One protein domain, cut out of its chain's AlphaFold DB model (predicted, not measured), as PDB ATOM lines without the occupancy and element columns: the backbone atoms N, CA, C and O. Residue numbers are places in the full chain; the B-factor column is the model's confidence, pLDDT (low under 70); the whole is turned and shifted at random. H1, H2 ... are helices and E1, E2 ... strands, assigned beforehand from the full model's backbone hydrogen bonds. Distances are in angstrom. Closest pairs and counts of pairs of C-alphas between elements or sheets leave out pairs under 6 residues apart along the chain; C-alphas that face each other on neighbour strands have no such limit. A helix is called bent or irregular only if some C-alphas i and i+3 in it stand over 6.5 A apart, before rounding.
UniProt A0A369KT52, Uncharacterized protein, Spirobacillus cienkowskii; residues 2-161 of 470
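Overview. This is residues 2 to 161 of the 470 residues of an uncharacterized protein of Spirobacillus cienkowskii (UniProt A0A369KT52). What does the model look like as a whole? A strongly twisted sheet of three strands is covered on one face by the two long helices H4 and H5, and H1 and H2, one after the other, pack on these helices on the side away from the sheet. At one end of the longest axis H6 lies beside the end of the sheet, with H3 and the long stretch 40 to 52 beyond it. Which parts make it, and how large is it? The printed part has 160 residues, mostly helix by class, with six named helices and then three named strands in the order H1 H2 H3 H4 H5 H6 E1 E2 E3; the sheet's order is E1 - E2 - E3, antiparallel throughout. It is compact, with a radius of gyration of the C-alphas of 16.0 A, and spans 48 by 33 by 24 A.

Along the chain. Where do the first three helices lie? H1, residues 2 to 15, begins with C-alpha 2 at (84.873, 103.981, 27.778) and is 20.0 A long. H2, residues 17 to 29, is 19.6 A long and only just irregular: C-alphas 24 and 27 are 6.7 A apart. H3 is residues 31 to 39. Which helices follow? H4, residues 53 to 76, is 34.9 A long and begins with C-alpha 53 at (86.790, 70.848, 54.069). H5, residues 83 to 104, is 30.9 A long, and H6 is residues 112 to 120. Where are the strands? E1 is residues 126 to 133 and E2 residues 136 to 143, each 20.9 A long; E1 bends by 56 degrees at residue 130 and E2 by 50 degrees at residue 140. E3, residues 146 to 151, ends with C-alpha 151 at (75.813, 97.933, 41.258).

Arrangement. How is the sheet joined? E1 E2 E3 is a meander, each strand the antiparallel neighbour of the one before, with hairpins E1 and E2, and E2 and E3. N 130 and O 138 are within hydrogen-bond range at 2.9 A, as are N 141 and O 148 at 2.9 A. Which helices are on it? H4, H5 and H6 with this sheet make two layers, helices on one face of a sheet. H4 lies over E1 and E2 at a height of 9.2 A over the sheet, its closest C-alphas to E1 being those of Val 70 and Phe 130, 5.7 A. H5 lies over E3 at a height of 8.1 A, running along it at 3 degrees on the local plane, with the C-alphas of Leu 90 and Phe 149 closest at 5.6 A. What do the other helices touch? H1 touches H5 at a shallow tilt of 32 degrees, the same way, closest at the C-alphas of Ile 6 and Ile 89, 5.9 A. H2 touches H4 with residues 20 to 24 alone, at a shallow tilt of 5 degrees, opposite ways, closest at the C-alphas of Tyr 23 and Asn 64, 6.7 A. H3 and H6 only just touch, with 3 pairs of C-alphas within 8 A, the closest being those of Phe 33 and Phe 120, 7.0 A. What do the helix backbones show? In H1, H5 and H6 every O i to N i+4 pair is within hydrogen-bond range; in H2 it is 6 of 9, in H3 4 of 5 and in H4 19 of 20.

Size, cuts and confidence. How far does it reach, and is it cut? The two C-alphas farthest apart are those of Ile 4 and Asn 48, 48.8 A, and the printed part has no cut. Which link is long? The link from H3 to H4, residues 40 to 52, is long. Where is confidence low? The mean pLDDT of the printed part is 82.9, and residue 42, residues 47 to 52 and residues 104 to 112 are under 70.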
ATOM      1  N   SER A   2      85.442 105.296  27.420       79.44
ATOM      2  CA  SER A   2      84.873 103.981  27.778       79.44
ATOM      3  C   SER A   2      85.362 102.804  26.922       79.44
ATOM      4  O   SER A   2      85.823 101.822  27.487       79.44
ATOM      5  N   ASN A   3      85.381 102.916  25.585       83.62
ATOM      6  CA  ASN A   3      85.873 101.829  24.716       83.62
ATOM      7  C   ASN A   3      87.340 101.451  24.976       83.62
ATOM      8  O   ASN A   3      87.689 100.283  24.875       83.62
ATOM      9  N   ILE A   4      88.185 102.420  25.344       87.56
ATOM     10  CA  ILE A   4      89.603 102.174  25.652       87.56
ATOM     11  C   ILE A   4      89.719 101.369  26.950       87.56
ATOM     12  O   ILE A   4      90.503 100.430  27.026       87.56
ATOM     13  N   ILE A   5      88.917 101.715  27.961       88.75
ATOM     14  CA  ILE A   5      88.906 101.006  29.246       88.75
ATOM     15  C   ILE A   5      88.332  99.598  29.078       88.75
ATOM     16  O   ILE A   5      88.914  98.655  29.599       88.75
ATOM     17  N   ILE A   6      87.252  99.438  28.305       88.81
ATOM     18  CA  ILE A   6      86.676  98.125  27.976       88.81
ATOM     19  C   ILE A   6      87.735  97.239  27.314       88.81
ATOM     20  O   ILE A   6      88.000  96.142  27.793       88.81
ATOM     21  N   GLN A   7      88.395  97.732  26.261       87.50
ATOM     22  CA  GLN A   7      89.445  96.982  25.565       87.50
ATOM     23  C   GLN A   7      90.616  96.638  26.481       87.50
ATOM     24  O   GLN A   7      91.131  95.527  26.406       87.50
ATOM     25  N   LYS A   8      91.017  97.558  27.365       89.88
ATOM     26  CA  LYS A   8      92.066  97.302  28.353       89.88
ATOM     27  C   LYS A   8      91.677  96.171  29.307       89.88
ATOM     28  O   LYS A   8      92.469  95.257  29.489       89.88
ATOM     29  N   ILE A   9      90.470  96.212  29.873       89.69
ATOM     30  CA  ILE A   9      89.968  95.169  30.782       89.69
ATOM     31  C   ILE A   9      89.905  93.814  30.075       89.69
ATOM     32  O   ILE A   9      90.372  92.822  30.623       89.69
ATOM     33  N   ILE A  10      89.358  93.776  28.856       85.75
ATOM     34  CA  ILE A  10      89.269  92.540  28.068       85.75
ATOM     35  C   ILE A  10      90.670  92.005  27.748       85.75
ATOM     36  O   ILE A  10      90.911  90.819  27.915       85.75
ATOM     37  N   SER A  11      91.615  92.872  27.376       85.88
ATOM     38  CA  SER A  11      92.996  92.455  27.093       85.88
ATOM     39  C   SER A  11      93.698  91.894  28.333       85.88
ATOM     40  O   SER A  11      94.426  90.916  28.226       85.88
ATOM     41  N   GLU A  12      93.491  92.498  29.509       88.12
ATOM     42  CA  GLU A  12      94.019  91.972  30.778       88.12
ATOM     43  C   GLU A  12      93.399  90.604  31.108       88.12
ATOM     44  O   GLU A  12      94.111  89.684  31.498       88.12
ATOM     45  N   PHE A  13      92.094  90.439  30.875       85.06
ATOM     46  CA  PHE A  13      91.414  89.155  31.042       85.06
ATOM     47  C   PHE A  13      91.954  88.071  30.101       85.06
ATOM     48  O   PHE A  13      92.163  86.944  30.534       85.06
ATOM     49  N   GLU A  14      92.176  88.397  28.827       82.44
ATOM     50  CA  GLU A  14      92.717  87.462  27.835       82.44
ATOM     51  C   GLU A  14      94.164  87.058  28.151       82.44
ATOM     52  O   GLU A  14      94.537  85.909  27.931       82.44
ATOM     53  N   GLN A  15      94.977  87.977  28.681       85.94
ATOM     54  CA  GLN A  15      96.369  87.701  29.059       85.94
ATOM     55  C   GLN A  15      96.483  86.796  30.285       85.94
ATOM     56  O   GLN A  15      97.345  85.920  30.311       85.94
ATOM     57  N   ASP A  16      95.617  86.996  31.279       84.88
ATOM     58  CA  ASP A  16      95.643  86.243  32.535       84.88
ATOM     59  C   ASP A  16      94.638  85.068  32.544       84.88
ATOM     60  O   ASP A  16      94.418  84.448  33.591       84.88
ATOM     61  N   PHE A  17      94.053  84.725  31.388       83.88
ATOM     62  CA  PHE A  17      92.977  83.735  31.278       83.88
ATOM     63  C   PHE A  17      93.362  82.359  31.833       83.88
ATOM     64  O   PHE A  17      92.573  81.758  32.559       83.88
ATOM     65  N   ASP A  18      94.592  81.899  31.592       85.25
ATOM     66  CA  ASP A  18      95.096  80.619  32.113       85.25
ATOM     67  C   ASP A  18      94.994  80.545  33.647       85.25
ATOM     68  O   ASP A  18      94.740  79.492  34.231       85.25
ATOM     69  N   THR A  19      95.167  81.675  34.341       87.75
ATOM     70  CA  THR A  19      95.027  81.739  35.804       87.75
ATOM     71  C   THR A  19      93.576  81.519  36.220       87.75
ATOM     72  O   THR A  19      93.299  80.780  37.165       87.75
ATOM     73  N   PHE A  20      92.645  82.145  35.503       86.56
ATOM     74  CA  PHE A  20      91.215  81.996  35.733       86.56
ATOM     75  C   PHE A  20      90.728  80.573  35.442       86.56
ATOM     76  O   PHE A  20      90.026  79.983  36.261       86.56
ATOM     77  N   GLU A  21      91.164  79.998  34.322       84.12
ATOM     78  CA  GLU A  21      90.918  78.605  33.946       84.12
ATOM     79  C   GLU A  21      91.405  77.640  35.035       84.12
ATOM     80  O   GLU A  21      90.644  76.779  35.484       84.12
ATOM     81  N   ASN A  22      92.624  77.830  35.549       85.81
ATOM     82  CA  ASN A  22      93.145  77.003  36.636       85.81
ATOM     83  C   ASN A  22      92.232  77.030  37.871       85.81
ATOM     84  O   ASN A  22      91.958  75.975  38.439       85.81
ATOM     85  N   TYR A  23      91.698  78.193  38.265       87.75
ATOM     86  CA  TYR A  23      90.766  78.279  39.397       87.75
ATOM     87  C   TYR A  23      89.484  77.470  39.189       87.75
ATOM     88  O   TYR A  23      88.983  76.870  40.142       87.75
ATOM     89  N   LEU A  24      88.967  77.427  37.960       83.25
ATOM     90  CA  LEU A  24      87.788  76.636  37.619       83.25
ATOM     91  C   LEU A  24      88.090  75.127  37.644       83.25
ATOM     92  O   LEU A  24      87.268  74.343  38.126       83.25
ATOM     93  N   LEU A  25      89.284  74.724  37.196       82.62
ATOM     94  CA  LEU A  25      89.703  73.321  37.114       82.62
ATOM     95  C   LEU A  25      90.054  72.682  38.461       82.62
ATOM     96  O   LEU A  25      89.915  71.464  38.579       82.62
ATOM     97  N   LEU A  26      90.437  73.457  39.484       84.12
ATOM     98  CA  LEU A  26      90.811  72.933  40.813       84.12
ATOM     99  C   LEU A  26      89.776  71.955  41.389       84.12
ATOM    100  O   LEU A  26      90.119  70.952  42.009       84.12
ATOM    101  N   SER A  27      88.492  72.215  41.153       82.56
ATOM    102  CA  SER A  27      87.407  71.384  41.685       82.56
ATOM    103  C   SER A  27      87.351  69.998  41.046       82.56
ATOM    104  O   SER A  27      86.874  69.056  41.668       82.56
ATOM    105  N   THR A  28      87.873  69.839  39.826       80.88
ATOM    106  CA  THR A  28      87.929  68.541  39.131       80.88
ATOM    107  C   THR A  28      88.891  67.556  39.795       80.88
ATOM    108  O   THR A  28      88.814  66.354  39.541       80.88
ATOM    109  N   GLU A  29      89.766  68.032  40.681       82.75
ATOM    110  CA  GLU A  29      90.671  67.199  41.470       82.75
ATOM    111  C   GLU A  29      89.991  66.622  42.725       82.75
ATOM    112  O   GLU A  29      90.476  65.643  43.293       82.75
ATOM    113  N   ILE A  30      88.836  67.168  43.122       84.62
ATOM    114  CA  ILE A  30      88.070  66.757  44.303       84.62
ATOM    115  C   ILE A  30      87.222  65.522  43.959       84.62
ATOM    116  O   ILE A  30      86.431  65.534  43.013       84.62
ATOM    117  N   ASN A  31      87.356  64.434  44.724       83.88
ATOM    118  CA  ASN A  31      86.619  63.190  44.456       83.88
ATOM    119  C   ASN A  31      85.108  63.371  44.659       83.88
ATOM    120  O   ASN A  31      84.316  62.918  43.838       83.88
ATOM    121  N   GLU A  32      84.719  64.118  45.687       84.75
ATOM    122  CA  GLU A  32      83.333  64.471  45.981       84.75
ATOM    123  C   GLU A  32      82.695  65.255  44.829       84.75
ATOM    124  O   GLU A  32      81.514  65.072  44.543       84.75
ATOM    125  N   PHE A  33      83.469  66.097  44.134       85.50
ATOM    126  CA  PHE A  33      82.986  66.811  42.953       85.50
ATOM    127  C   PHE A  33      82.727  65.858  41.783       85.50
ATOM    128  O   PHE A  33      81.718  65.997  41.096       85.50
ATOM    129  N   LYS A  34      83.586  64.853  41.571       83.44
ATOM    130  CA  LYS A  34      83.373  63.829  40.531       83.44
ATOM    131  C   LYS A  34      82.104  63.019  40.805       83.44
ATOM    132  O   LYS A  34      81.302  62.822  39.895       83.44
ATOM    133  N   ASP A  35      81.890  62.613  42.053       83.00
ATOM    134  CA  ASP A  35      80.683  61.886  42.468       83.00
ATOM    135  C   ASP A  35      79.424  62.758  42.374       83.00
ATOM    136  O   ASP A  35      78.355  62.290  41.961       83.00
ATOM    137  N   TYR A  36      79.545  64.044  42.715       85.44
ATOM    138  CA  TYR A  36      78.483  65.026  42.532       85.44
ATOM    139  C   TYR A  36      78.113  65.168  41.055       85.44
ATOM    140  O   TYR A  36      76.940  65.048  40.708       85.44
ATOM    141  N   LEU A  37      79.106  65.347  40.179       82.81
ATOM    142  CA  LEU A  37      78.926  65.528  38.739       82.81
ATOM    143  C   LEU A  37      78.196  64.340  38.091       82.81
ATOM    144  O   LEU A  37      77.308  64.545  37.267       82.81
ATOM    145  N   LEU A  38      78.494  63.100  38.501       80.75
ATOM    146  CA  LEU A  38      77.803  61.901  37.996       80.75
ATOM    147  C   LEU A  38      76.286  61.926  38.261       80.75
ATOM    148  O   LEU A  38      75.497  61.414  37.455       80.75
ATOM    149  N   ASN A  39      75.879  62.535  39.375       79.69
ATOM    150  CA  ASN A  39      74.490  62.611  39.828       79.69
ATOM    151  C   ASN A  39      73.823  63.953  39.525       79.69
ATOM    152  O   ASN A  39      72.599  64.062  39.622       79.69
ATOM    153  N   TYR A  40      74.603  64.968  39.164       78.69
ATOM    154  CA  TYR A  40      74.102  66.291  38.852       78.69
ATOM    155  C   TYR A  40      73.158  66.205  37.653       78.69
ATOM    156  O   TYR A  40      73.349  65.410  36.735       78.69
ATOM    157  N   ARG A  41      72.069  66.967  37.665       72.62
ATOM    158  CA  ARG A  41      71.093  67.031  36.560       72.62
ATOM    159  C   ARG A  41      70.592  68.467  36.368       72.62
ATOM    160  O   ARG A  41      69.441  68.671  36.004       72.62
ATOM    161  N   GLY A  42      71.449  69.453  36.655       69.38
ATOM    162  CA  GLY A  42      71.088  70.878  36.623       69.38
ATOM    163  C   GLY A  42      70.439  71.386  37.916       69.38
ATOM    164  O   GLY A  42      69.871  72.474  37.936       69.38
ATOM    165  N   MET A  43      70.478  70.599  38.996       71.25
ATOM    166  CA  MET A  43      69.916  70.960  40.299       71.25
ATOM    167  C   MET A  43      70.857  70.553  41.434       71.25
ATOM    168  O   MET A  43      71.529  69.523  41.301       71.25
ATOM    169  N   PRO A  44      70.871  71.294  42.560       73.06
ATOM    170  CA  PRO A  44      71.697  70.956  43.707       73.06
ATOM    171  C   PRO A  44      71.440  69.530  44.205       73.06
ATOM    172  O   PRO A  44      70.343  69.203  44.663       73.06
ATOM    173  N   VAL A  45      72.460  68.674  44.134       75.81
ATOM    174  CA  VAL A  45      72.408  67.323  44.705       75.81
ATOM    175  C   VAL A  45      72.712  67.410  46.199       75.81
ATOM    176  O   VAL A  45      73.638  68.108  46.612       75.81
ATOM    177  N   LYS A  46      71.946  66.698  47.034       73.12
ATOM    178  CA  LYS A  46      72.278  66.577  48.459       73.12
ATOM    179  C   LYS A  46      73.590  65.810  48.601       73.12
ATOM    180  O   LYS A  46      73.642  64.620  48.303       73.12
ATOM    181  N   LEU A  47      74.627  66.498  49.061       68.50
ATOM    182  CA  LEU A  47      75.887  65.877  49.444       68.50
ATOM    183  C   LEU A  47      75.713  65.156  50.786       68.50
ATOM    184  O   LEU A  47      75.059  65.676  51.693       68.50
ATOM    185  N   ASN A  48      76.309  63.970  50.916       62.66
ATOM    186  CA  ASN A  48      76.508  63.359  52.228       62.66
ATOM    187  C   ASN A  48      77.484  64.259  53.000       62.66
ATOM    188  O   ASN A  48      78.553  64.583  52.490       62.66
ATOM    189  N   GLU A  49      77.080  64.736  54.175       57.50
ATOM    190  CA  GLU A  49      77.754  65.817  54.902       57.50
ATOM    191  C   GLU A  49      79.266  65.586  55.102       57.50
ATOM    192  O   GLU A  49      79.684  64.700  55.844       57.50
ATOM    193  N   SER A  50      80.088  66.466  54.523       56.12
ATOM    194  CA  SER A  50      81.497  66.674  54.885       56.12
ATOM    195  C   SER A  50      81.769  68.182  55.018       56.12
ATOM    196  O   SER A  50      82.280  68.843  54.113       56.12
ATOM    197  N   SER A  51      81.343  68.763  56.144       63.78
ATOM    198  CA  SER A  51      81.021  70.196  56.265       63.78
ATOM    199  C   SER A  51      82.197  71.161  56.499       63.78
ATOM    200  O   SER A  51      82.027  72.366  56.309       63.78
ATOM    201  N   PHE A  52      83.402  70.692  56.849       59.59
ATOM    202  CA  PHE A  52      84.541  71.595  57.105       59.59
ATOM    203  C   PHE A  52      85.470  71.797  55.898       59.59
ATOM    204  O   PHE A  52      85.807  72.925  55.558       59.59
ATOM    205  N   GLN A  53      85.874  70.725  55.212       75.44
ATOM    206  CA  GLN A  53      86.790  70.848  54.069       75.44
ATOM    207  C   GLN A  53      86.106  71.495  52.861       75.44
ATOM    208  O   GLN A  53      86.672  72.394  52.248       75.44
ATOM    209  N   LEU A  54      84.857  71.116  52.568       77.88
ATOM    210  CA  LEU A  54      84.105  71.692  51.453       77.88
ATOM    211  C   LEU A  54      83.831  73.189  51.644       77.88
ATOM    212  O   LEU A  54      83.919  73.947  50.687       77.88
ATOM    213  N   SER A  55      83.549  73.635  52.874       80.12
ATOM    214  CA  SER A  55      83.350  75.061  53.160       80.12
ATOM    215  C   SER A  55      84.648  75.864  53.026       80.12
ATOM    216  O   SER A  55      84.620  76.993  52.535       80.12
ATOM    217  N   GLN A  56      85.797  75.275  53.379       83.31
ATOM    218  CA  GLN A  56      87.105  75.879  53.129       83.31
ATOM    219  C   GLN A  56      87.412  75.977  51.625       83.31
ATOM    220  O   GLN A  56      87.826  77.043  51.168       83.31
ATOM    221  N   PHE A  57      87.155  74.918  50.849       85.62
ATOM    222  CA  PHE A  57      87.309  74.943  49.390       85.62
ATOM    223  C   PHE A  57      86.360  75.945  48.727       85.62
ATOM    224  O   PHE A  57      86.798  76.717  47.880       85.62
ATOM    225  N   ALA A  58      85.097  76.006  49.157       86.44
ATOM    226  CA  ALA A  58      84.116  76.973  48.665       86.44
ATOM    227  C   ALA A  58      84.586  78.416  48.887       86.44
ATOM    228  O   ALA A  58      84.516  79.245  47.977       86.44
ATOM    229  N   LYS A  59      85.112  78.708  50.085       88.25
ATOM    230  CA  LYS A  59      85.675  80.019  50.412       88.25
ATOM    231  C   LYS A  59      86.875  80.347  49.523       88.25
ATOM    232  O   LYS A  59      86.891  81.413  48.921       88.25
ATOM    233  N   GLN A  60      87.829  79.427  49.396       88.31
ATOM    234  CA  GLN A  60      89.022  79.630  48.574       88.31
ATOM    235  C   GLN A  60      88.675  79.815  47.090       88.31
ATOM    236  O   GLN A  60      89.180  80.734  46.453       88.31
ATOM    237  N   PHE A  61      87.783  78.985  46.541       89.12
ATOM    238  CA  PHE A  61      87.295  79.109  45.168       89.12
ATOM    239  C   PHE A  61      86.661  80.484  44.934       89.12
ATOM    240  O   PHE A  61      87.029  81.194  44.000       89.12
ATOM    241  N   THR A  62      85.759  80.890  45.828       89.06
ATOM    242  CA  THR A  62      85.090  82.193  45.761       89.06
ATOM    243  C   THR A  62      86.098  83.341  45.811       89.06
ATOM    244  O   THR A  62      86.050  84.239  44.973       89.06
ATOM    245  N   GLU A  63      87.030  83.307  46.767       89.44
ATOM    246  CA  GLU A  63      88.068  84.328  46.928       89.44
ATOM    247  C   GLU A  63      88.970  84.420  45.696       89.44
ATOM    248  O   GLU A  63      89.265  85.531  45.261       89.44
ATOM    249  N   ASN A  64      89.349  83.292  45.092       90.31
ATOM    250  CA  ASN A  64      90.175  83.257  43.886       90.31
ATOM    251  C   ASN A  64      89.467  83.909  42.691       90.31
ATOM    252  O   ASN A  64      90.026  84.809  42.061       90.31
ATOM    253  N   ILE A  65      88.225  83.497  42.407       89.38
ATOM    254  CA  ILE A  65      87.446  84.018  41.275       89.38
ATOM    255  C   ILE A  65      87.158  85.512  41.453       89.38
ATOM    256  O   ILE A  65      87.337  86.300  40.525       89.38
ATOM    257  N   ILE A  66      86.738  85.929  42.647       90.00
ATOM    258  CA  ILE A  66      86.439  87.335  42.925       90.00
ATOM    259  C   ILE A  66      87.712  88.180  42.846       90.00
ATOM    260  O   ILE A  66      87.722  89.213  42.174       90.00
ATOM    261  N   SER A  67      88.795  87.742  43.494       89.50
ATOM    262  CA  SER A  67      90.055  88.494  43.518       89.50
ATOM    263  C   SER A  67      90.650  88.654  42.123       89.50
ATOM    264  O   SER A  67      91.227  89.700  41.833       89.50
ATOM    265  N   TYR A  68      90.472  87.665  41.243       91.31
ATOM    266  CA  TYR A  68      90.875  87.752  39.842       91.31
ATOM    267  C   TYR A  68      90.272  88.989  39.151       91.31
ATOM    268  O   TYR A  68      91.010  89.849  38.665       91.31
ATOM    269  N   PHE A  69      88.947  89.154  39.204       91.94
ATOM    270  CA  PHE A  69      88.281  90.309  38.590       91.94
ATOM    271  C   PHE A  69      88.560  91.624  39.325       91.94
ATOM    272  O   PHE A  69      88.793  92.644  38.678       91.94
ATOM    273  N   VAL A  70      88.595  91.618  40.662       87.81
ATOM    274  CA  VAL A  70      88.939  92.807  41.470       87.81
ATOM    275  C   VAL A  70      90.314  93.352  41.073       87.81
ATOM    276  O   VAL A  70      90.480  94.562  40.896       87.81
ATOM    277  N   ASN A  71      91.295  92.469  40.877       88.75
ATOM    278  CA  ASN A  71      92.645  92.849  40.479       88.75
ATOM    279  C   ASN A  71      92.672  93.512  39.096       88.75
ATOM    280  O   ASN A  71      93.312  94.555  38.956       88.75
ATOM    281  N   ILE A  72      91.942  92.979  38.113       90.50
ATOM    282  CA  ILE A  72      91.815  93.589  36.777       90.50
ATOM    283  C   ILE A  72      91.113  94.955  36.879       90.50
ATOM    284  O   ILE A  72      91.608  95.981  36.398       90.50
ATOM    285  N   PHE A  73      89.985  95.028  37.590       90.88
ATOM    286  CA  PHE A  73      89.231  96.274  37.728       90.88
ATOM    287  C   PHE A  73      90.022  97.368  38.447       90.88
ATOM    288  O   PHE A  73      89.958  98.529  38.034       90.88
ATOM    289  N   SER A  74      90.838  97.028  39.446       84.00
ATOM    290  CA  SER A  74      91.679  98.008  40.145       84.00
ATOM    291  C   SER A  74      92.740  98.652  39.237       84.00
ATOM    292  O   SER A  74      93.065  99.830  39.409       84.00
ATOM    293  N   LYS A  75      93.229  97.931  38.219       85.62
ATOM    294  CA  LYS A  75      94.247  98.402  37.262       85.62
ATOM    295  C   LYS A  75      93.656  99.113  36.047       85.62
ATOM    296  O   LYS A  75      94.358  99.852  35.351       85.62
ATOM    297  N   SER A  76      92.361  98.939  35.800       85.00
ATOM    298  CA  SER A  76      91.680  99.403  34.586       85.00
ATOM    299  C   SER A  76      91.469 100.923  34.488       85.00
ATOM    300  O   SER A  76      91.339 101.452  33.384       85.00
ATOM    301  N   GLY A  77      91.468 101.641  35.618       84.38
ATOM    302  CA  GLY A  77      91.200 103.084  35.671       84.38
ATOM    303  C   GLY A  77      89.723 103.467  35.856       84.38
ATOM    304  O   GLY A  77      89.397 104.654  35.766       84.38
ATOM    305  N   LEU A  78      88.844 102.503  36.172       88.31
ATOM    306  CA  LEU A  78      87.405 102.713  36.418       88.31
ATOM    307  C   LEU A  78      87.098 103.828  37.432       88.31
ATOM    308  O   LEU A  78      86.121 104.553  37.265       88.31
ATOM    309  N   PHE A  79      87.950 104.025  38.444       86.75
ATOM    310  CA  PHE A  79      87.775 105.077  39.456       86.75
ATOM    311  C   PHE A  79      87.653 106.488  38.852       86.75
ATOM    312  O   PHE A  79      86.979 107.349  39.421       86.75
ATOM    313  N   SER A  80      88.263 106.737  37.689       87.50
ATOM    314  CA  SER A  80      88.211 108.039  37.010       87.50
ATOM    315  C   SER A  80      86.896 108.306  36.258       87.50
ATOM    316  O   SER A  80      86.569 109.464  36.012       87.50
ATOM    317  N   CYS A  81      86.105 107.272  35.958       89.94
ATOM    318  CA  CYS A  81      84.874 107.355  35.163       89.94
ATOM    319  C   CYS A  81      83.645 107.715  36.001       89.94
ATOM    320  O   CYS A  81      83.567 107.367  37.174       89.94
ATOM    321  N   GLN A  82      82.645 108.377  35.425       90.31
ATOM    322  CA  GLN A  82      81.382 108.654  36.124       90.31
ATOM    323  C   GLN A  82      80.581 107.366  36.389       90.31
ATOM    324  O   GLN A  82      80.745 106.382  35.675       90.31
ATOM    325  N   ASN A  83      79.673 107.361  37.377       88.50
ATOM    326  CA  ASN A  83      78.915 106.152  37.756       88.50
ATOM    327  C   ASN A  83      78.186 105.498  36.568       88.50
ATOM    328  O   ASN A  83      78.246 104.284  36.403       88.50
ATOM    329  N   HIS A  84      77.541 106.291  35.708       88.75
ATOM    330  CA  HIS A  84      76.854 105.771  34.521       88.75
ATOM    331  C   HIS A  84      77.825 105.163  33.494       88.75
ATOM    332  O   HIS A  84      77.507 104.162  32.857       88.75
ATOM    333  N   GLU A  85      79.027 105.730  33.354       90.31
ATOM    334  CA  GLU A  85      80.071 105.185  32.482       90.31
ATOM    335  C   GLU A  85      80.610 103.867  33.035       90.31
ATOM    336  O   GLU A  85      80.795 102.931  32.265       90.31
ATOM    337  N   ILE A  86      80.812 103.774  34.356       90.56
ATOM    338  CA  ILE A  86      81.232 102.539  35.031       90.56
ATOM    339  C   ILE A  86      80.205 101.438  34.776       90.56
ATOM    340  O   ILE A  86      80.584 100.363  34.326       90.56
ATOM    341  N   THR A  87      78.913 101.710  34.983       89.75
ATOM    342  CA  THR A  87      77.845 100.738  34.705       89.75
ATOM    343  C   THR A  87      77.892 100.242  33.262       89.75
ATOM    344  O   THR A  87      77.823  99.038  33.034       89.75
ATOM    345  N   ASN A  88      78.066 101.142  32.290       89.44
ATOM    346  CA  ASN A  88      78.154 100.764  30.879       89.44
ATOM    347  C   ASN A  88      79.405  99.922  30.584       89.44
ATOM    348  O   ASN A  88      79.308  98.919  29.884       89.44
ATOM    349  N   ILE A  89      80.565 100.296  31.133       91.75
ATOM    350  CA  ILE A  89      81.813  99.535  30.973       91.75
ATOM    351  C   ILE A  89      81.655  98.130  31.559       91.75
ATOM    352  O   ILE A  89      81.967  97.153  30.883       91.75
ATOM    353  N   LEU A  90      81.140  98.019  32.788       91.88
ATOM    354  CA  LEU A  90      80.939  96.735  33.458       91.88
ATOM    355  C   LEU A  90      79.928  95.859  32.720       91.88
ATOM    356  O   LEU A  90      80.191  94.674  32.571       91.88
ATOM    357  N   CYS A  91      78.845  96.429  32.181       88.94
ATOM    358  CA  CYS A  91      77.891  95.681  31.355       88.94
ATOM    359  C   CYS A  91      78.549  95.076  30.103       88.94
ATOM    360  O   CYS A  91      78.236  93.948  29.737       88.94
ATOM    361  N   GLU A  92      79.445  95.801  29.428       88.62
ATOM    362  CA  GLU A  92      80.119  95.284  28.226       88.62
ATOM    363  C   GLU A  92      81.203  94.247  28.560       88.62
ATOM    364  O   GLU A  92      81.356  93.246  27.853       88.62
ATOM    365  N   VAL A  93      81.921  94.437  29.671       90.19
ATOM    366  CA  VAL A  93      82.872  93.438  30.180       90.19
ATOM    367  C   VAL A  93      82.140  92.171  30.625       90.19
ATOM    368  O   VAL A  93      82.576  91.076  30.285       90.19
ATOM    369  N   GLU A  94      81.012  92.306  31.324       91.44
ATOM    370  CA  GLU A  94      80.162  91.197  31.777       91.44
ATOM    371  C   GLU A  94      79.755  90.309  30.609       91.44
ATOM    372  O   GLU A  94      80.017  89.106  30.621       91.44
ATOM    373  N   LYS A  95      79.209  90.923  29.554       88.69
ATOM    374  CA  LYS A  95      78.840  90.218  28.327       88.69
ATOM    375  C   LYS A  95      80.007  89.418  27.748       88.69
ATOM    376  O   LYS A  95      79.800  88.295  27.290       88.69
ATOM    377  N   SER A  96      81.208  89.994  27.746       85.94
ATOM    378  CA  SER A  96      82.410  89.376  27.172       85.94
ATOM    379  C   SER A  96      82.898  88.201  28.021       85.94
ATOM    380  O   SER A  96      83.145  87.119  27.497       85.94
ATOM    381  N   VAL A  97      82.975  88.382  29.341       87.19
ATOM    382  CA  VAL A  97      83.394  87.336  30.286       87.19
ATOM    383  C   VAL A  97      82.417  86.165  30.269       87.19
ATOM    384  O   VAL A  97      82.851  85.019  30.182       87.19
ATOM    385  N   ASN A  98      81.108  86.429  30.295       86.12
ATOM    386  CA  ASN A  98      80.098  85.371  30.259       86.12
ATOM    387  C   ASN A  98      80.074  84.633  28.919       86.12
ATOM    388  O   ASN A  98      79.876  83.422  28.906       86.12
ATOM    389  N   LEU A  99      80.360  85.313  27.803       82.19
ATOM    390  CA  LEU A  99      80.555  84.644  26.517       82.19
ATOM    391  C   LEU A  99      81.764  83.705  26.561       82.19
ATOM    392  O   LEU A  99      81.692  82.579  26.077       82.19
ATOM    393  N   ILE A 100      82.877  84.141  27.152       79.19
ATOM    394  CA  ILE A 100      84.074  83.304  27.258       79.19
ATOM    395  C   ILE A 100      83.815  82.111  28.178       79.19
ATOM    396  O   ILE A 100      84.132  80.991  27.790       79.19
ATOM    397  N   LEU A 101      83.173  82.316  29.332       77.75
ATOM    398  CA  LEU A 101      82.724  81.232  30.209       77.75
ATOM    399  C   LEU A 101      81.862  80.225  29.446       77.75
ATOM    400  O   LEU A 101      82.149  79.032  29.476       77.75
ATOM    401  N   TYR A 102      80.877  80.712  28.692       76.00
ATOM    402  CA  TYR A 102      79.998  79.880  27.873       76.00
ATOM    403  C   TYR A 102      80.763  78.999  26.868       76.00
ATOM    404  O   TYR A 102      80.411  77.839  26.652       76.00
ATOM    405  N   TYR A 103      81.828  79.518  26.249       70.75
ATOM    406  CA  TYR A 103      82.635  78.753  25.291       70.75
ATOM    407  C   TYR A 103      83.704  77.874  25.932       70.75
ATOM    408  O   TYR A 103      84.022  76.816  25.382       70.75
ATOM    409  N   TRP A 104      84.253  78.293  27.070       67.75
ATOM    410  CA  TRP A 104      85.366  77.619  27.727       67.75
ATOM    411  C   TRP A 104      85.000  76.196  28.156       67.75
ATOM    412  O   TRP A 104      85.750  75.258  27.899       67.75
ATOM    413  N   PHE A 105      83.785  75.989  28.668       59.50
ATOM    414  CA  PHE A 105      83.319  74.656  29.068       59.50
ATOM    415  C   PHE A 105      83.023  73.700  27.893       59.50
ATOM    416  O   PHE A 105      82.697  72.527  28.094       59.50
ATOM    417  N   GLY A 106      83.207  74.164  26.651       50.75
ATOM    418  CA  GLY A 106      83.219  73.337  25.450       50.75
ATOM    419  C   GLY A 106      81.861  72.748  25.060       50.75
ATOM    420  O   GLY A 106      80.881  72.772  25.792       50.75
ATOM    421  N   LEU A 107      81.799  72.169  23.857       44.31
ATOM    422  CA  LEU A 107      80.585  71.638  23.208       44.31
ATOM    423  C   LEU A 107      79.819  70.545  23.975       44.31
ATOM    424  O   LEU A 107      78.751  70.156  23.516       44.31
ATOM    425  N   LYS A 108      80.358  70.008  25.075       42.53
ATOM    426  CA  LYS A 108      79.735  68.891  25.794       42.53
ATOM    427  C   LYS A 108      78.983  69.283  27.063       42.53
ATOM    428  O   LYS A 108      78.238  68.433  27.518       42.53
ATOM    429  N   ASP A 109      79.140  70.503  27.597       53.69
ATOM    430  CA  ASP A 109      78.421  70.946  28.810       53.69
ATOM    431  C   ASP A 109      78.615  72.461  29.104       53.69
ATOM    432  O   ASP A 109      79.031  72.871  30.189       53.69
ATOM    433  N   ARG A 110      78.329  73.315  28.105       55.09
ATOM    434  CA  ARG A 110      78.700  74.754  28.048       55.09
ATOM    435  C   ARG A 110      78.285  75.610  29.256       55.09
ATOM    436  O   ARG A 110      79.079  76.407  29.737       55.09
ATOM    437  N   ASN A 111      77.071  75.431  29.769       54.84
ATOM    438  CA  ASN A 111      76.587  76.114  30.984       54.84
ATOM    439  C   ASN A 111      76.647  75.222  32.226       54.84
ATOM    440  O   ASN A 111      76.629  75.687  33.366       54.84
ATOM    441  N   TYR A 112      76.717  73.918  32.001       65.19
ATOM    442  CA  TYR A 112      76.508  72.920  33.024       65.19
ATOM    443  C   TYR A 112      77.695  72.833  33.980       65.19
ATOM    444  O   TYR A 112      77.492  72.695  35.179       65.19
ATOM    445  N   GLN A 113      78.929  72.998  33.498       72.19
ATOM    446  CA  GLN A 113      80.122  72.896  34.346       72.19
ATOM    447  C   GLN A 113      80.278  74.080  35.313       72.19
ATOM    448  O   GLN A 113      80.494  73.845  36.502       72.19
ATOM    449  N   PHE A 114      80.086  75.334  34.871       81.31
ATOM    450  CA  PHE A 114      80.072  76.478  35.798       81.31
ATOM    451  C   PHE A 114      78.943  76.350  36.818       81.31
ATOM    452  O   PHE A 114      79.168  76.477  38.020       81.31
ATOM    453  N   MET A 115      77.737  76.025  36.350       81.88
ATOM    454  CA  MET A 115      76.576  75.833  37.214       81.88
ATOM    455  C   MET A 115      76.809  74.712  38.237       81.88
ATOM    456  O   MET A 115      76.490  74.881  39.414       81.88
ATOM    457  N   THR A 116      77.447  73.609  37.823       83.50
ATOM    458  CA  THR A 116      77.843  72.510  38.716       83.50
ATOM    459  C   THR A 116      78.768  73.022  39.813       83.50
ATOM    460  O   THR A 116      78.546  72.694  40.970       83.50
ATOM    461  N   LEU A 117      79.776  73.842  39.488       87.81
ATOM    462  CA  LEU A 117      80.688  74.426  40.484       87.81
ATOM    463  C   LEU A 117      79.935  75.307  41.489       87.81
ATOM    464  O   LEU A 117      80.122  75.173  42.700       87.81
ATOM    465  N   ILE A 118      79.046  76.171  40.992       88.62
ATOM    466  CA  ILE A 118      78.233  77.072  41.820       88.62
ATOM    467  C   ILE A 118      77.325  76.278  42.768       88.62
ATOM    468  O   ILE A 118      77.216  76.616  43.950       88.62
ATOM    469  N   HIS A 119      76.686  75.213  42.271       86.81
ATOM    470  CA  HIS A 119      75.806  74.350  43.064       86.81
ATOM    471  C   HIS A 119      76.576  73.439  44.020       86.81
ATOM    472  O   HIS A 119      76.126  73.233  45.144       86.81
ATOM    473  N   PHE A 120      77.734  72.922  43.607       87.38
ATOM    474  CA  PHE A 120      78.589  72.063  44.423       87.38
ATOM    475  C   PHE A 120      79.110  72.799  45.659       87.38
ATOM    476  O   PHE A 120      79.012  72.284  46.771       87.38
ATOM    477  N   TYR A 121      79.602  74.028  45.483       89.00
ATOM    478  CA  TYR A 121      80.086  74.849  46.594       89.00
ATOM    479  C   TYR A 121      78.990  75.648  47.306       89.00
ATOM    480  O   TYR A 121      79.273  76.283  48.322       89.00
ATOM    481  N   ASN A 122      77.749  75.619  46.805       87.44
ATOM    482  CA  ASN A 122      76.619  76.390  47.327       87.44
ATOM    483  C   ASN A 122      76.935  77.896  47.472       87.44
ATOM    484  O   ASN A 122      76.714  78.504  48.520       87.44
ATOM    485  N   ILE A 123      77.477  78.491  46.410       88.06
ATOM    486  CA  ILE A 123      77.975  79.882  46.381       88.06
ATOM    487  C   ILE A 123      77.181  80.783  45.426       88.06
ATOM    488  O   ILE A 123      77.670  81.809  44.953       88.06
ATOM    489  N   ASN A 124      75.939  80.404  45.127       87.62
ATOM    490  CA  ASN A 124      75.057  81.215  44.298       87.62
ATOM    491  C   ASN A 124      74.755  82.559  44.990       87.62
ATOM    492  O   ASN A 124      74.370  82.586  46.157       87.62
ATOM    493  N   ASN A 125      74.891  83.660  44.249       87.12
ATOM    494  CA  ASN A 125      74.760  85.048  44.704       87.12
ATOM    495  C   ASN A 125      75.805  85.515  45.729       87.12
ATOM    496  O   ASN A 125      75.592  86.525  46.402       87.12
ATOM    497  N   VAL A 126      76.948  84.835  45.842       89.81
ATOM    498  CA  VAL A 126      78.060  85.355  46.646       89.81
ATOM    499  C   VAL A 126      78.705  86.530  45.913       89.81
ATOM    500  O   VAL A 126      79.079  86.413  44.744       89.81
ATOM    501  N   SER A 127      78.814  87.674  46.593       88.56
ATOM    502  CA  SER A 127      79.278  88.932  46.013       88.56
ATOM    503  C   SER A 127      80.395  89.591  46.816       88.56
ATOM    504  O   SER A 127      80.559  89.360  48.015       88.56
ATOM    505  N   SER A 128      81.175  90.436  46.143       91.50
ATOM    506  CA  SER A 128      82.184  91.282  46.778       91.50
ATOM    507  C   SER A 128      82.276  92.638  46.094       91.50
ATOM    508  O   SER A 128      82.327  92.726  44.864       91.50
ATOM    509  N   VAL A 129      82.281  93.699  46.903       91.19
ATOM    510  CA  VAL A 129      82.412  95.086  46.449       91.19
ATOM    511  C   VAL A 129      83.873  95.370  46.118       91.19
ATOM    512  O   VAL A 129      84.756  95.160  46.946       91.19
ATOM    513  N   PHE A 130      84.123  95.883  44.915       90.38
ATOM    514  CA  PHE A 130      85.469  96.227  44.445       90.38
ATOM    515  C   PHE A 130      85.672  97.732  44.243       90.38
ATOM    516  O   PHE A 130      86.807  98.194  44.136       90.38
ATOM    517  N   LEU A 131      84.587  98.505  44.170       90.38
ATOM    518  CA  LEU A 131      84.634  99.950  43.980       90.38
ATOM    519  C   LEU A 131      83.407 100.606  44.616       90.38
ATOM    520  O   LEU A 131      82.283 100.293  44.243       90.38
ATOM    521  N   THR A 132      83.627 101.582  45.494       90.50
ATOM    522  CA  THR A 132      82.574 102.469  46.009       90.50
ATOM    523  C   THR A 132      82.753 103.853  45.404       90.50
ATOM    524  O   THR A 132      83.829 104.450  45.507       90.50
ATOM    525  N   LYS A 133      81.708 104.391  44.772       89.44
ATOM    526  CA  LYS A 133      81.740 105.731  44.177       89.44
ATOM    527  C   LYS A 133      80.407 106.451  44.324       89.44
ATOM    528  O   LYS A 133      79.377 105.962  43.874       89.44
ATOM    529  N   ASN A 134      80.435 107.654  44.904       87.50
ATOM    530  CA  ASN A 134      79.243 108.480  45.138       87.50
ATOM    531  C   ASN A 134      78.115 107.706  45.854       87.50
ATOM    532  O   ASN A 134      76.971 107.737  45.412       87.50
ATOM    533  N   ASN A 135      78.451 106.989  46.934       86.25
ATOM    534  CA  ASN A 135      77.539 106.123  47.702       86.25
ATOM    535  C   ASN A 135      76.917 104.962  46.905       86.25
ATOM    536  O   ASN A 135      75.920 104.393  47.337       86.25
ATOM    537  N   GLN A 136      77.491 104.619  45.754       89.69
ATOM    538  CA  GLN A 136      77.118 103.444  44.983       89.69
ATOM    539  C   GLN A 136      78.250 102.421  45.038       89.69
ATOM    540  O   GLN A 136      79.387 102.730  44.665       89.69
ATOM    541  N   ASP A 137      77.922 101.211  45.478       92.25
ATOM    542  CA  ASP A 137      78.844 100.085  45.516       92.25
ATOM    543  C   ASP A 137      78.750  99.275  44.226       92.25
ATOM    544  O   ASP A 137      77.665  98.879  43.799       92.25
ATOM    545  N   PHE A 138      79.899  99.008  43.614       92.00
ATOM    546  CA  PHE A 138      80.052  98.125  42.467       92.00
ATOM    547  C   PHE A 138      80.694  96.816  42.916       92.00
ATOM    548  O   PHE A 138      81.681  96.811  43.655       92.00
ATOM    549  N   SER A 139      80.130  95.702  42.463       92.38
ATOM    550  CA  SER A 139      80.472  94.364  42.929       92.38
ATOM    551  C   SER A 139      80.654  93.366  41.793       92.38
ATOM    552  O   SER A 139      80.116  93.539  40.696       92.38
ATOM    553  N   VAL A 140      81.406  92.313  42.101       92.94
ATOM    554  CA  VAL A 140      81.414  91.050  41.362       92.94
ATOM    555  C   VAL A 140      80.500  90.089  42.104       92.94
ATOM    556  O   VAL A 140      80.648  89.937  43.314       92.94
ATOM    557  N   THR A 141      79.559  89.455  41.408       91.44
ATOM    558  CA  THR A 141      78.658  88.451  41.992       91.44
ATOM    559  C   THR A 141      78.710  87.165  41.181       91.44
ATOM    560  O   THR A 141      78.547  87.199  39.963       91.44
ATOM    561  N   LEU A 142      78.909  86.035  41.855       90.81
ATOM    562  CA  LEU A 142      78.856  84.709  41.244       90.81
ATOM    563  C   LEU A 142      77.415  84.216  41.222       90.81
ATOM    564  O   LEU A 142      76.744  84.227  42.254       90.81
ATOM    565  N   THR A 143      76.935  83.773  40.066       87.12
ATOM    566  CA  THR A 143      75.605  83.182  39.935       87.12
ATOM    567  C   THR A 143      75.681  81.870  39.174       87.12
ATOM    568  O   THR A 143      76.652  81.567  38.492       87.12
ATOM    569  N   GLU A 144      74.632  81.068  39.274       81.44
ATOM    570  CA  GLU A 144      74.552  79.787  38.571       81.44
ATOM    571  C   GLU A 144      74.520  79.920  37.025       81.44
ATOM    572  O   GLU A 144      74.715  78.924  36.335       81.44
ATOM    573  N   TYR A 145      74.337  81.133  36.478       77.06
ATOM    574  CA  TYR A 145      74.289  81.417  35.026       77.06
ATOM    575  C   TYR A 145      75.469  82.232  34.502       77.06
ATOM    576  O   TYR A 145      75.498  82.580  33.324       77.06
ATOM    577  N   GLY A 146      76.423  82.574  35.363       86.62
ATOM    578  CA  GLY A 146      77.568  83.386  34.984       86.62
ATOM    579  C   GLY A 146      77.999  84.321  36.100       86.62
ATOM    580  O   GLY A 146      77.705  84.129  37.279       86.62
ATOM    581  N   ILE A 147      78.731  85.352  35.716       89.94
ATOM    582  CA  ILE A 147      79.289  86.336  36.630       89.94
ATOM    583  C   ILE A 147      78.638  87.677  36.330       89.94
ATOM    584  O   ILE A 147      78.570  88.098  35.179       89.94
ATOM    585  N   LYS A 148      78.148  88.337  37.378       91.94
ATOM    586  CA  LYS A 148      77.531  89.660  37.304       91.94
ATOM    587  C   LYS A 148      78.528  90.728  37.745       91.94
ATOM    588  O   LYS A 148      79.150  90.595  38.804       91.94
ATOM    589  N   PHE A 149      78.620  91.812  36.986       91.88
ATOM    590  CA  PHE A 149      79.378  93.014  37.294       91.88
ATOM    591  C   PHE A 149      78.458  94.232  37.277       91.88
ATOM    592  O   PHE A 149      77.810  94.554  36.286       91.88
ATOM    593  N   GLY A 150      78.433  94.988  38.366       89.69
ATOM    594  CA  GLY A 150      77.639  96.213  38.401       89.69
ATOM    595  C   GLY A 150      77.316  96.650  39.812       89.69
ATOM    596  O   GLY A 150      77.975  96.235  40.762       89.69
ATOM    597  N   SER A 151      76.293  97.493  39.946       87.12
ATOM    598  CA  SER A 151      75.813  97.933  41.258       87.12
ATOM    599  C   SER A 151      75.476  96.724  42.134       87.12
ATOM    600  O   SER A 151      74.799  95.810  41.660       87.12
ATOM    601  N   ALA A 152      75.907  96.724  43.397       84.19
ATOM    602  CA  ALA A 152      75.640  95.646  44.350       84.19
ATOM    603  C   ALA A 152      74.134  95.365  44.494       84.19
ATOM    604  O   ALA A 152      73.712  94.211  44.456       84.19
ATOM    605  N   ASP A 153      73.324  96.425  44.508       81.94
ATOM    606  CA  ASP A 153      71.859  96.349  44.593       81.94
ATOM    607  C   ASP A 153      71.169  95.994  43.265       81.94
ATOM    608  O   ASP A 153      69.942  95.954  43.179       81.94
ATOM    609  N   SER A 154      71.925  95.778  42.184       81.00
ATOM    610  CA  SER A 154      71.328  95.492  40.884       81.00
ATOM    611  C   SER A 154      70.765  94.073  40.828       81.00
ATOM    612  O   SER A 154      71.482  93.102  41.071       81.00
ATOM    613  N   LEU A 155      69.501  93.953  40.423       74.44
ATOM    614  CA  LEU A 155      68.776  92.685  40.296       74.44
ATOM    615  C   LEU A 155      68.833  92.071  38.883       74.44
ATOM    616  O   LEU A 155      68.023  91.207  38.568       74.44
ATOM    617  N   HIS A 156      69.742  92.521  38.010       81.81
ATOM    618  CA  HIS A 156      69.849  91.944  36.666       81.81
ATOM    619  C   HIS A 156      70.496  90.551  36.687       81.81
ATOM    620  O   HIS A 156      71.372  90.275  37.510       81.81
ATOM    621  N   GLU A 157      70.062  89.691  35.764       81.62
ATOM    622  CA  GLU A 157      70.728  88.421  35.455       81.62
ATOM    623  C   GLU A 157      72.023  88.680  34.662       81.62
ATOM    624  O   GLU A 157      72.104  89.704  33.972       81.62
ATOM    625  N   PRO A 158      73.025  87.780  34.729       81.25
ATOM    626  CA  PRO A 158      74.249  87.912  33.945       81.25
ATOM    627  C   PRO A 158      73.948  88.074  32.454       81.25
ATOM    628  O   PRO A 158      73.245  87.267  31.843       81.25
ATOM    629  N   LYS A 159      74.500  89.122  31.852       82.19
ATOM    630  CA  LYS A 159      74.399  89.398  30.422       82.19
ATOM    631  C   LYS A 159      75.475  88.624  29.678       82.19
ATOM    632  O   LYS A 159      76.604  88.504  30.148       82.19
ATOM    633  N   CYS A 160      75.149  88.167  28.476       78.06
ATOM    634  CA  CYS A 160      76.079  87.494  27.576       78.06
ATOM    635  C   CYS A 160      76.137  88.246  26.241       78.06
ATOM    636  O   CYS A 160      75.120  88.761  25.777       78.06
ATOM    637  N   MET A 161      77.318  88.348  25.621       79.75
ATOM    638  CA  MET A 161      77.400  88.849  24.243       79.75
ATOM    639  C   MET A 161      76.695  87.874  23.295       79.75
ATOM    640  O   MET A 161      76.776  86.666  23.511       79.75
TER     641      MET A 161